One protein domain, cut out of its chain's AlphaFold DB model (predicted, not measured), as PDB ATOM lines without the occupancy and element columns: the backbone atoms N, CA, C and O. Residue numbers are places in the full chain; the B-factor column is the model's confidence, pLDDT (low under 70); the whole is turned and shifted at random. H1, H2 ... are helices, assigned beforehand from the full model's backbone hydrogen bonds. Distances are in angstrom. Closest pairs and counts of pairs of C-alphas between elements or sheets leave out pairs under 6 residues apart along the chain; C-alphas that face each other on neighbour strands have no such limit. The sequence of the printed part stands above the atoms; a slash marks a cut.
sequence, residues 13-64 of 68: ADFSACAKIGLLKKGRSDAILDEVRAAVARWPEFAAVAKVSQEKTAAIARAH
ATOM      1  N   ALA A  13      17.316 -27.796 -31.199       93.12
ATOM      2  CA  ALA A  13      17.235 -26.942 -30.014       93.12
ATOM      3  C   ALA A  13      18.513 -26.112 -29.803       93.12
ATOM      4  O   ALA A  13      18.437 -24.966 -29.361       93.12
ATOM      5  N   ASP A  14      19.677 -26.644 -30.185       94.19
ATOM      6  CA  ASP A  14      20.942 -25.914 -30.120       94.19
ATOM      7  C   ASP A  14      20.988 -24.749 -31.105       94.19
ATOM      8  O   ASP A  14      21.426 -23.651 -30.753       94.19
ATOM      9  N   PHE A  15      20.473 -24.962 -32.315       94.12
ATOM     10  CA  PHE A  15      20.335 -23.902 -33.309       94.12
ATOM     11  C   PHE A  15      19.360 -22.827 -32.838       94.12
ATOM     12  O   PHE A  15      19.672 -21.646 -32.949       94.12
ATOM     13  N   SER A  16      18.231 -23.214 -32.237       93.56
ATOM     14  CA  SER A  16      17.273 -22.270 -31.651       93.56
ATOM     15  C   SER A  16      17.895 -21.432 -30.525       93.56
ATOM     16  O   SER A  16      17.703 -20.216 -30.474       93.56
ATOM     17  N   ALA A  17      18.686 -22.047 -29.639       94.00
ATOM     18  CA  ALA A  17      19.384 -21.338 -28.566       94.00
ATOM     19  C   ALA A  17      20.435 -20.355 -29.110       94.00
ATOM     20  O   ALA A  17      20.455 -19.195 -28.703       94.00
ATOM     21  N   CYS A  18      21.238 -20.786 -30.086       93.31
ATOM     22  CA  CYS A  18      22.203 -19.924 -30.771       93.31
ATOM     23  C   CYS A  18      21.501 -18.753 -31.485       93.31
ATOM     24  O   CYS A  18      21.933 -17.604 -31.409       93.31
ATOM     25  N   ALA A  19      20.354 -19.017 -32.109       94.38
ATOM     26  CA  ALA A  19      19.589 -18.020 -32.841       94.38
ATOM     27  C   ALA A  19      19.027 -16.903 -31.958       94.38
ATOM     28  O   ALA A  19      18.988 -15.751 -32.389       94.38
ATOM     29  N   LYS A  20      18.642 -17.222 -30.716       93.56
ATOM     30  CA  LYS A  20      18.226 -16.219 -29.726       93.56
ATOM     31  C   LYS A  20      19.361 -15.249 -29.394       93.56
ATOM     32  O   LYS A  20      19.117 -14.050 -29.322       93.56
ATOM     33  N   ILE A  21      20.587 -15.755 -29.243       93.12
ATOM     34  CA  ILE A  21      21.781 -14.929 -28.991       93.12
ATOM     35  C   ILE A  21      22.071 -14.034 -30.204       93.12
ATOM     36  O   ILE A  21      22.376 -12.857 -30.048       93.12
ATOM     37  N   GLY A  22      21.907 -14.573 -31.414       91.75
ATOM     38  CA  GLY A  22      22.044 -13.830 -32.669       91.75
ATOM     39  C   GLY A  22      20.857 -12.929 -33.035       91.75
ATOM     40  O   GLY A  22      20.829 -12.428 -34.156       91.75
ATOM     41  N   LEU A  23      19.868 -12.750 -32.147       94.81
ATOM     42  CA  LEU A  23      18.663 -11.931 -32.366       94.81
ATOM     43  C   LEU A  23      17.884 -12.280 -33.651       94.81
ATOM     44  O   LEU A  23      17.218 -11.435 -34.254       94.81
ATOM     45  N   LEU A  24      17.942 -13.541 -34.081       95.62
ATOM     46  CA  LEU A  24      17.185 -14.018 -35.232       95.62
ATOM     47  C   LEU A  24      15.685 -14.046 -34.911       95.62
ATOM     48  O   LEU A  24      15.260 -14.420 -33.815       95.62
ATOM     49  N   LYS A  25      14.861 -13.705 -35.909       94.56
ATOM     50  CA  LYS A  25      13.401 -13.839 -35.808       94.56
ATOM     51  C   LYS A  25      13.017 -15.287 -35.489       94.56
ATOM     52  O   LYS A  25      13.652 -16.229 -35.969       94.56
ATOM     53  N   LYS A  26      11.936 -15.466 -34.722       91.81
ATOM     54  CA  LYS A  26      11.390 -16.790 -34.386       91.81
ATOM     55  C   LYS A  26      11.198 -17.627 -35.659       91.81
ATOM     56  O   LYS A  26      10.626 -17.145 -36.630       91.81
ATOM     57  N   GLY A  27      11.705 -18.860 -35.650       92.62
ATOM     58  CA  GLY A  27      11.644 -19.794 -36.783       92.62
ATOM     59  C   GLY A  27      12.681 -19.558 -37.889       92.62
ATOM     60  O   GLY A  27      12.848 -20.416 -38.751       92.62
ATOM     61  N   ARG A  28      13.439 -18.448 -37.872       96.75
ATOM     62  CA  ARG A  28      14.443 -18.183 -38.918       96.75
ATOM     63  C   ARG A  28      15.576 -19.207 -38.908       96.75
ATOM     64  O   ARG A  28      16.059 -19.563 -39.977       96.75
ATOM     65  N   SER A  29      15.984 -19.689 -37.736       96.06
ATOM     66  CA  SER A  29      17.013 -20.727 -37.631       96.06
ATOM     67  C   SER A  29      16.577 -22.055 -38.231       96.06
ATOM     68  O   SER A  29      17.383 -22.700 -38.890       96.06
ATOM     69  N   ASP A  30      15.313 -22.439 -38.042       95.75
ATOM     70  CA  ASP A  30      14.772 -23.672 -38.615       95.75
ATOM     71  C   ASP A  30      14.702 -23.564 -40.136       95.75
ATOM     72  O   ASP A  30      15.189 -24.452 -40.825       95.75
ATOM     73  N   ALA A  31      14.231 -22.425 -40.658       97.38
ATOM     74  CA  ALA A  31      14.203 -22.177 -42.098       97.38
ATOM     75  C   ALA A  31      15.604 -22.245 -42.735       97.38
ATOM     76  O   ALA A  31      15.776 -22.869 -43.778       97.38
ATOM     77  N   ILE A  32      16.615 -21.636 -42.098       96.56
ATOM     78  CA  ILE A  32      18.010 -21.717 -42.566       96.56
ATOM     79  C   ILE A  32      18.510 -23.164 -42.513       96.56
ATOM     80  O   ILE A  32      19.146 -23.633 -43.454       96.56
ATOM     81  N   LEU A  33      18.239 -23.879 -41.419       95.62
ATOM     82  CA  LEU A  33      18.683 -25.260 -41.262       95.62
ATOM     83  C   LEU A  33      18.046 -26.177 -42.313       95.62
ATOM     84  O   LEU A  33      18.734 -27.036 -42.858       95.62
ATOM     85  N   ASP A  34      16.766 -25.983 -42.619       96.81
ATOM     86  CA  ASP A  34      16.049 -26.754 -43.633       96.81
ATOM     87  C   ASP A  34      16.583 -26.467 -45.042       96.81
ATOM     88  O   ASP A  34      16.832 -27.405 -45.798       96.81
ATOM     89  N   GLU A  35      16.850 -25.200 -45.370       98.00
ATOM     90  CA  GLU A  35      17.460 -24.795 -46.643       98.00
ATOM     91  C   GLU A  35      18.846 -25.431 -46.831       98.00
ATOM     92  O   GLU A  35      19.126 -26.058 -47.858       98.00
ATOM     93  N   VAL A  36      19.702 -25.351 -45.806       96.81
ATOM     94  CA  VAL A  36      21.036 -25.964 -45.829       96.81
ATOM     95  C   VAL A  36      20.934 -27.484 -45.935       96.81
ATOM     96  O   VAL A  36      21.660 -28.086 -46.723       96.81
ATOM     97  N   ARG A  37      20.025 -28.133 -45.194       96.88
ATOM     98  CA  ARG A  37      19.816 -29.588 -45.288       96.88
ATOM     99  C   ARG A  37      19.364 -30.004 -46.680       96.88
ATOM    100  O   ARG A  37      19.895 -30.979 -47.204       96.88
ATOM    101  N   ALA A  38      18.429 -29.270 -47.278       97.44
ATOM    102  CA  ALA A  38      17.956 -29.535 -48.630       97.44
ATOM    103  C   ALA A  38      19.096 -29.412 -49.653       97.44
ATOM    104  O   ALA A  38      19.245 -30.278 -50.513       97.44
ATOM    105  N   ALA A  39      19.951 -28.394 -49.528       97.88
ATOM    106  CA  ALA A  39      21.121 -28.239 -50.389       97.88
ATOM    107  C   ALA A  39      22.153 -29.363 -50.180       97.88
ATOM    108  O   ALA A  39      22.606 -29.979 -51.141       97.88
ATOM    109  N   VAL A  40      22.500 -29.683 -48.931       97.81
ATOM    110  CA  VAL A  40      23.495 -30.720 -48.605       97.81
ATOM    111  C   VAL A  40      23.018 -32.119 -49.015       97.81
ATOM    112  O   VAL A  40      23.830 -32.941 -49.441       97.81
ATOM    113  N   ALA A  41      21.711 -32.396 -48.956       97.56
ATOM    114  CA  ALA A  41      21.135 -33.656 -49.431       97.56
ATOM    115  C   ALA A  41      21.360 -33.883 -50.938       97.56
ATOM    116  O   ALA A  41      21.514 -35.022 -51.371       97.56
ATOM    117  N   ARG A  42      21.463 -32.804 -51.720       98.25
ATOM    118  CA  ARG A  42      21.738 -32.836 -53.165       98.25
ATOM    119  C   ARG A  42      23.219 -32.977 -53.506       98.25
ATOM    120  O   ARG A  42      23.594 -32.915 -54.674       98.25
ATOM    121  N   TRP A  43      24.081 -33.198 -52.514       98.44
ATOM    122  CA  TRP A  43      25.516 -33.394 -52.717       98.44
ATOM    123  C   TRP A  43      25.889 -34.332 -53.877       98.44
ATOM    124  O   TRP A  43      26.767 -33.943 -54.644       98.44
ATOM    125  N   PRO A  44      25.244 -35.499 -54.085       98.12
ATOM    126  CA  PRO A  44      25.573 -36.358 -55.222       98.12
ATOM    127  C   PRO A  44      25.433 -35.662 -56.584       98.12
ATOM    128  O   PRO A  44      26.259 -35.890 -57.465       98.12
ATOM    129  N   GLU A  45      24.442 -34.778 -56.750       98.44
ATOM    130  CA  GLU A  45      24.242 -33.998 -57.979       98.44
ATOM    131  C   GLU A  45      25.414 -33.035 -58.207       98.44
ATOM    132  O   GLU A  45      26.009 -33.000 -59.285       98.44
ATOM    133  N   PHE A  46      25.795 -32.283 -57.171       98.38
ATOM    134  CA  PHE A  46      26.896 -31.321 -57.252       98.38
ATOM    135  C   PHE A  46      28.249 -32.008 -57.445       98.38
ATOM    136  O   PHE A  46      29.079 -31.549 -58.232       98.38
ATOM    137  N   ALA A  47      28.459 -33.136 -56.769       98.44
ATOM    138  CA  ALA A  47      29.658 -33.949 -56.890       98.44
ATOM    139  C   ALA A  47      29.824 -34.506 -58.312       98.44
ATOM    140  O   ALA A  47      30.934 -34.487 -58.847       98.44
ATOM    141  N   ALA A  48      28.726 -34.933 -58.948       98.31
ATOM    142  CA  ALA A  48      28.729 -35.392 -60.333       98.31
ATOM    143  C   ALA A  48      29.130 -34.270 -61.308       98.31
ATOM    144  O   ALA A  48      30.008 -34.477 -62.146       98.31
ATOM    145  N   VAL A  49      28.561 -33.067 -61.156       98.50
ATOM    146  CA  VAL A  49      28.929 -31.888 -61.967       98.50
ATOM    147  C   VAL A  49      30.412 -31.539 -61.798       98.50
ATOM    148  O   VAL A  49      31.105 -31.266 -62.777       98.50
ATOM    149  N   ALA A  50      30.921 -31.612 -60.568       98.25
ATOM    150  CA  ALA A  50      32.324 -31.360 -60.245       98.25
ATOM    151  C   ALA A  50      33.268 -32.535 -60.579       98.25
ATOM    152  O   ALA A  50      34.470 -32.437 -60.329       98.25
ATOM    153  N   LYS A  51      32.753 -33.640 -61.142       98.44
ATOM    154  CA  LYS A  51      33.510 -34.859 -61.484       98.44
ATOM    155  C   LYS A  51      34.273 -35.463 -60.295       98.44
ATOM    156  O   LYS A  51      35.363 -36.015 -60.451       98.44
ATOM    157  N   VAL A  52      33.701 -35.374 -59.096       98.38
ATOM    158  CA  VAL A  52      34.226 -36.045 -57.901       98.38
ATOM    159  C   VAL A  52      34.026 -37.554 -58.057       98.38
ATOM    160  O   VAL A  52      32.976 -38.005 -58.513       98.38
ATOM    161  N   SER A  53      35.018 -38.362 -57.670       98.44
ATOM    162  CA  SER A  53      34.887 -39.821 -57.750       98.44
ATOM    163  C   SER A  53      33.722 -40.326 -56.892       98.44
ATOM    164  O   SER A  53      33.400 -39.748 -55.849       98.44
ATOM    165  N   GLN A  54      33.093 -41.433 -57.299       97.88
ATOM    166  CA  GLN A  54      31.976 -42.021 -56.548       97.88
ATOM    167  C   GLN A  54      32.378 -42.396 -55.116       97.88
ATOM    168  O   GLN A  54      31.623 -42.147 -54.179       97.88
ATOM    169  N   GLU A  55      33.597 -42.909 -54.933       98.25
ATOM    170  CA  GLU A  55      34.149 -43.236 -53.617       98.25
ATOM    171  C   GLU A  55      34.197 -42.007 -52.695       98.25
ATOM    172  O   GLU A  55      33.666 -42.042 -51.582       98.25
ATOM    173  N   LYS A  56      34.765 -40.889 -53.173       98.31
ATOM    174  CA  LYS A  56      34.843 -39.634 -52.409       98.31
ATOM    175  C   LYS A  56      33.463 -39.034 -52.173       98.31
ATOM    176  O   LYS A  56      33.182 -38.563 -51.074       98.31
ATOM    177  N   THR A  57      32.590 -39.098 -53.176       98.50
ATOM    178  CA  THR A  57      31.201 -38.642 -53.073       98.50
ATOM    179  C   THR A  57      30.486 -39.365 -51.936       98.50
ATOM    180  O   THR A  57      29.925 -38.709 -51.059       98.50
ATOM    181  N   ALA A  58      30.573 -40.698 -51.895       98.19
ATOM    182  CA  ALA A  58      29.967 -41.516 -50.852       98.19
ATOM    183  C   ALA A  58      30.616 -41.291 -49.476       98.19
ATOM    184  O   ALA A  58      29.909 -41.221 -48.472       98.19
ATOM    185  N   ALA A  59      31.944 -41.150 -49.411       98.31
ATOM    186  CA  ALA A  59      32.655 -40.870 -48.164       98.31
ATOM    187  C   ALA A  59      32.226 -39.539 -47.532       98.31
ATOM    188  O   ALA A  59      31.939 -39.497 -46.337       98.31
ATOM    189  N   ILE A  60      32.113 -38.481 -48.339       97.81
ATOM    190  CA  ILE A  60      31.643 -37.167 -47.889       97.81
ATOM    191  C   ILE A  60      30.160 -37.228 -47.501       97.81
ATOM    192  O   ILE A  60      29.796 -36.754 -46.429       97.81
ATOM    193  N   ALA A  61      29.318 -37.891 -48.304       97.38
ATOM    194  CA  ALA A  61      27.889 -38.031 -48.019       97.38
ATOM    195  C   ALA A  61      27.617 -38.672 -46.647       97.38
ATOM    196  O   ALA A  61      26.734 -38.221 -45.922       97.38
ATOM    197  N   ARG A  62      28.404 -39.687 -46.255       96.31
ATOM    198  CA  ARG A  62      28.290 -40.341 -44.938       96.31
ATOM    199  C   ARG A  62      28.600 -39.413 -43.762       96.31
ATOM    200  O   ARG A  62      28.136 -39.672 -42.659       96.31
ATOM    201  N   ALA A  63      29.373 -38.351 -43.981       94.69
ATOM    202  CA  ALA A  63      29.681 -37.364 -42.950       94.69
ATOM    203  C   ALA A  63      28.583 -36.292 -42.798       94.69
ATOM    204  O   ALA A  63      28.631 -35.491 -41.861       94.69
ATOM    205  N   HIS A  64      27.592 -36.245 -43.697       95.38
ATOM    206  CA  HIS A  64      26.510 -35.269 -43.622       95.38
ATOM    207  C   HIS A  64      25.535 -35.585 -42.488       95.38
ATOM    208  O   HIS A  64      24.993 -36.681 -42.372       95.38
TER     209      HIS A  64
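Overview. This is residues 13 to 64 of the 68 residues of an uncharacterized protein of Verrucomicrobia bacterium ADurb.Bin122 (UniProt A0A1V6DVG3). The longest helix, H2, is the middle of an open, bracket-like rod: H1 folds back at its first end, while H3 follows beyond its last end and H4 folds back on H3 as a helical hairpin. The printed part has 52 residues with four named helices, H1 to H4 in order, and no named strand; its class is all helix. It is only just loose, close to extended, with a radius of gyration of the C-alphas of 14.9 A and spans of 41 by 17 by 12 A.

Arrangement. H1, residues 13 to 21, touches H2, residues 28 to 41, with residues 28 to 30 of H2 alone; the closest C-alphas, of Ala 19 and Ser 29, are 6.1 A apart. Their tilt is steep, 50 degrees, opposite ways. H2 and H3, residues 43 to 49, meet only through their link. H3 touches H4, residues 54 to 62, at a shallow tilt of 26 degrees, opposite ways; their closest C-alphas, of Ala 47 and Thr 57, are 6.2 A apart. H1 is apart from H3 and H4; H2 and H4 are only just apart, closest 8.2 A. In H1, H2, H3 and H4, every O i to N i+4 pair is within hydrogen-bond range.

Along the chain. H1 begins at C-alpha 13 (17.235, -26.942, -30.014). H2 is 19.9 A long. H4 ends at C-alpha 62 (28.290, -40.341, -44.938).

Size, cuts and confidence. The C-alphas farthest apart, of Leu 23 and Ser 53, are 41.1 A apart. The printed part has no cut, no link is long, and no printed residue is under 70 in pLDDT.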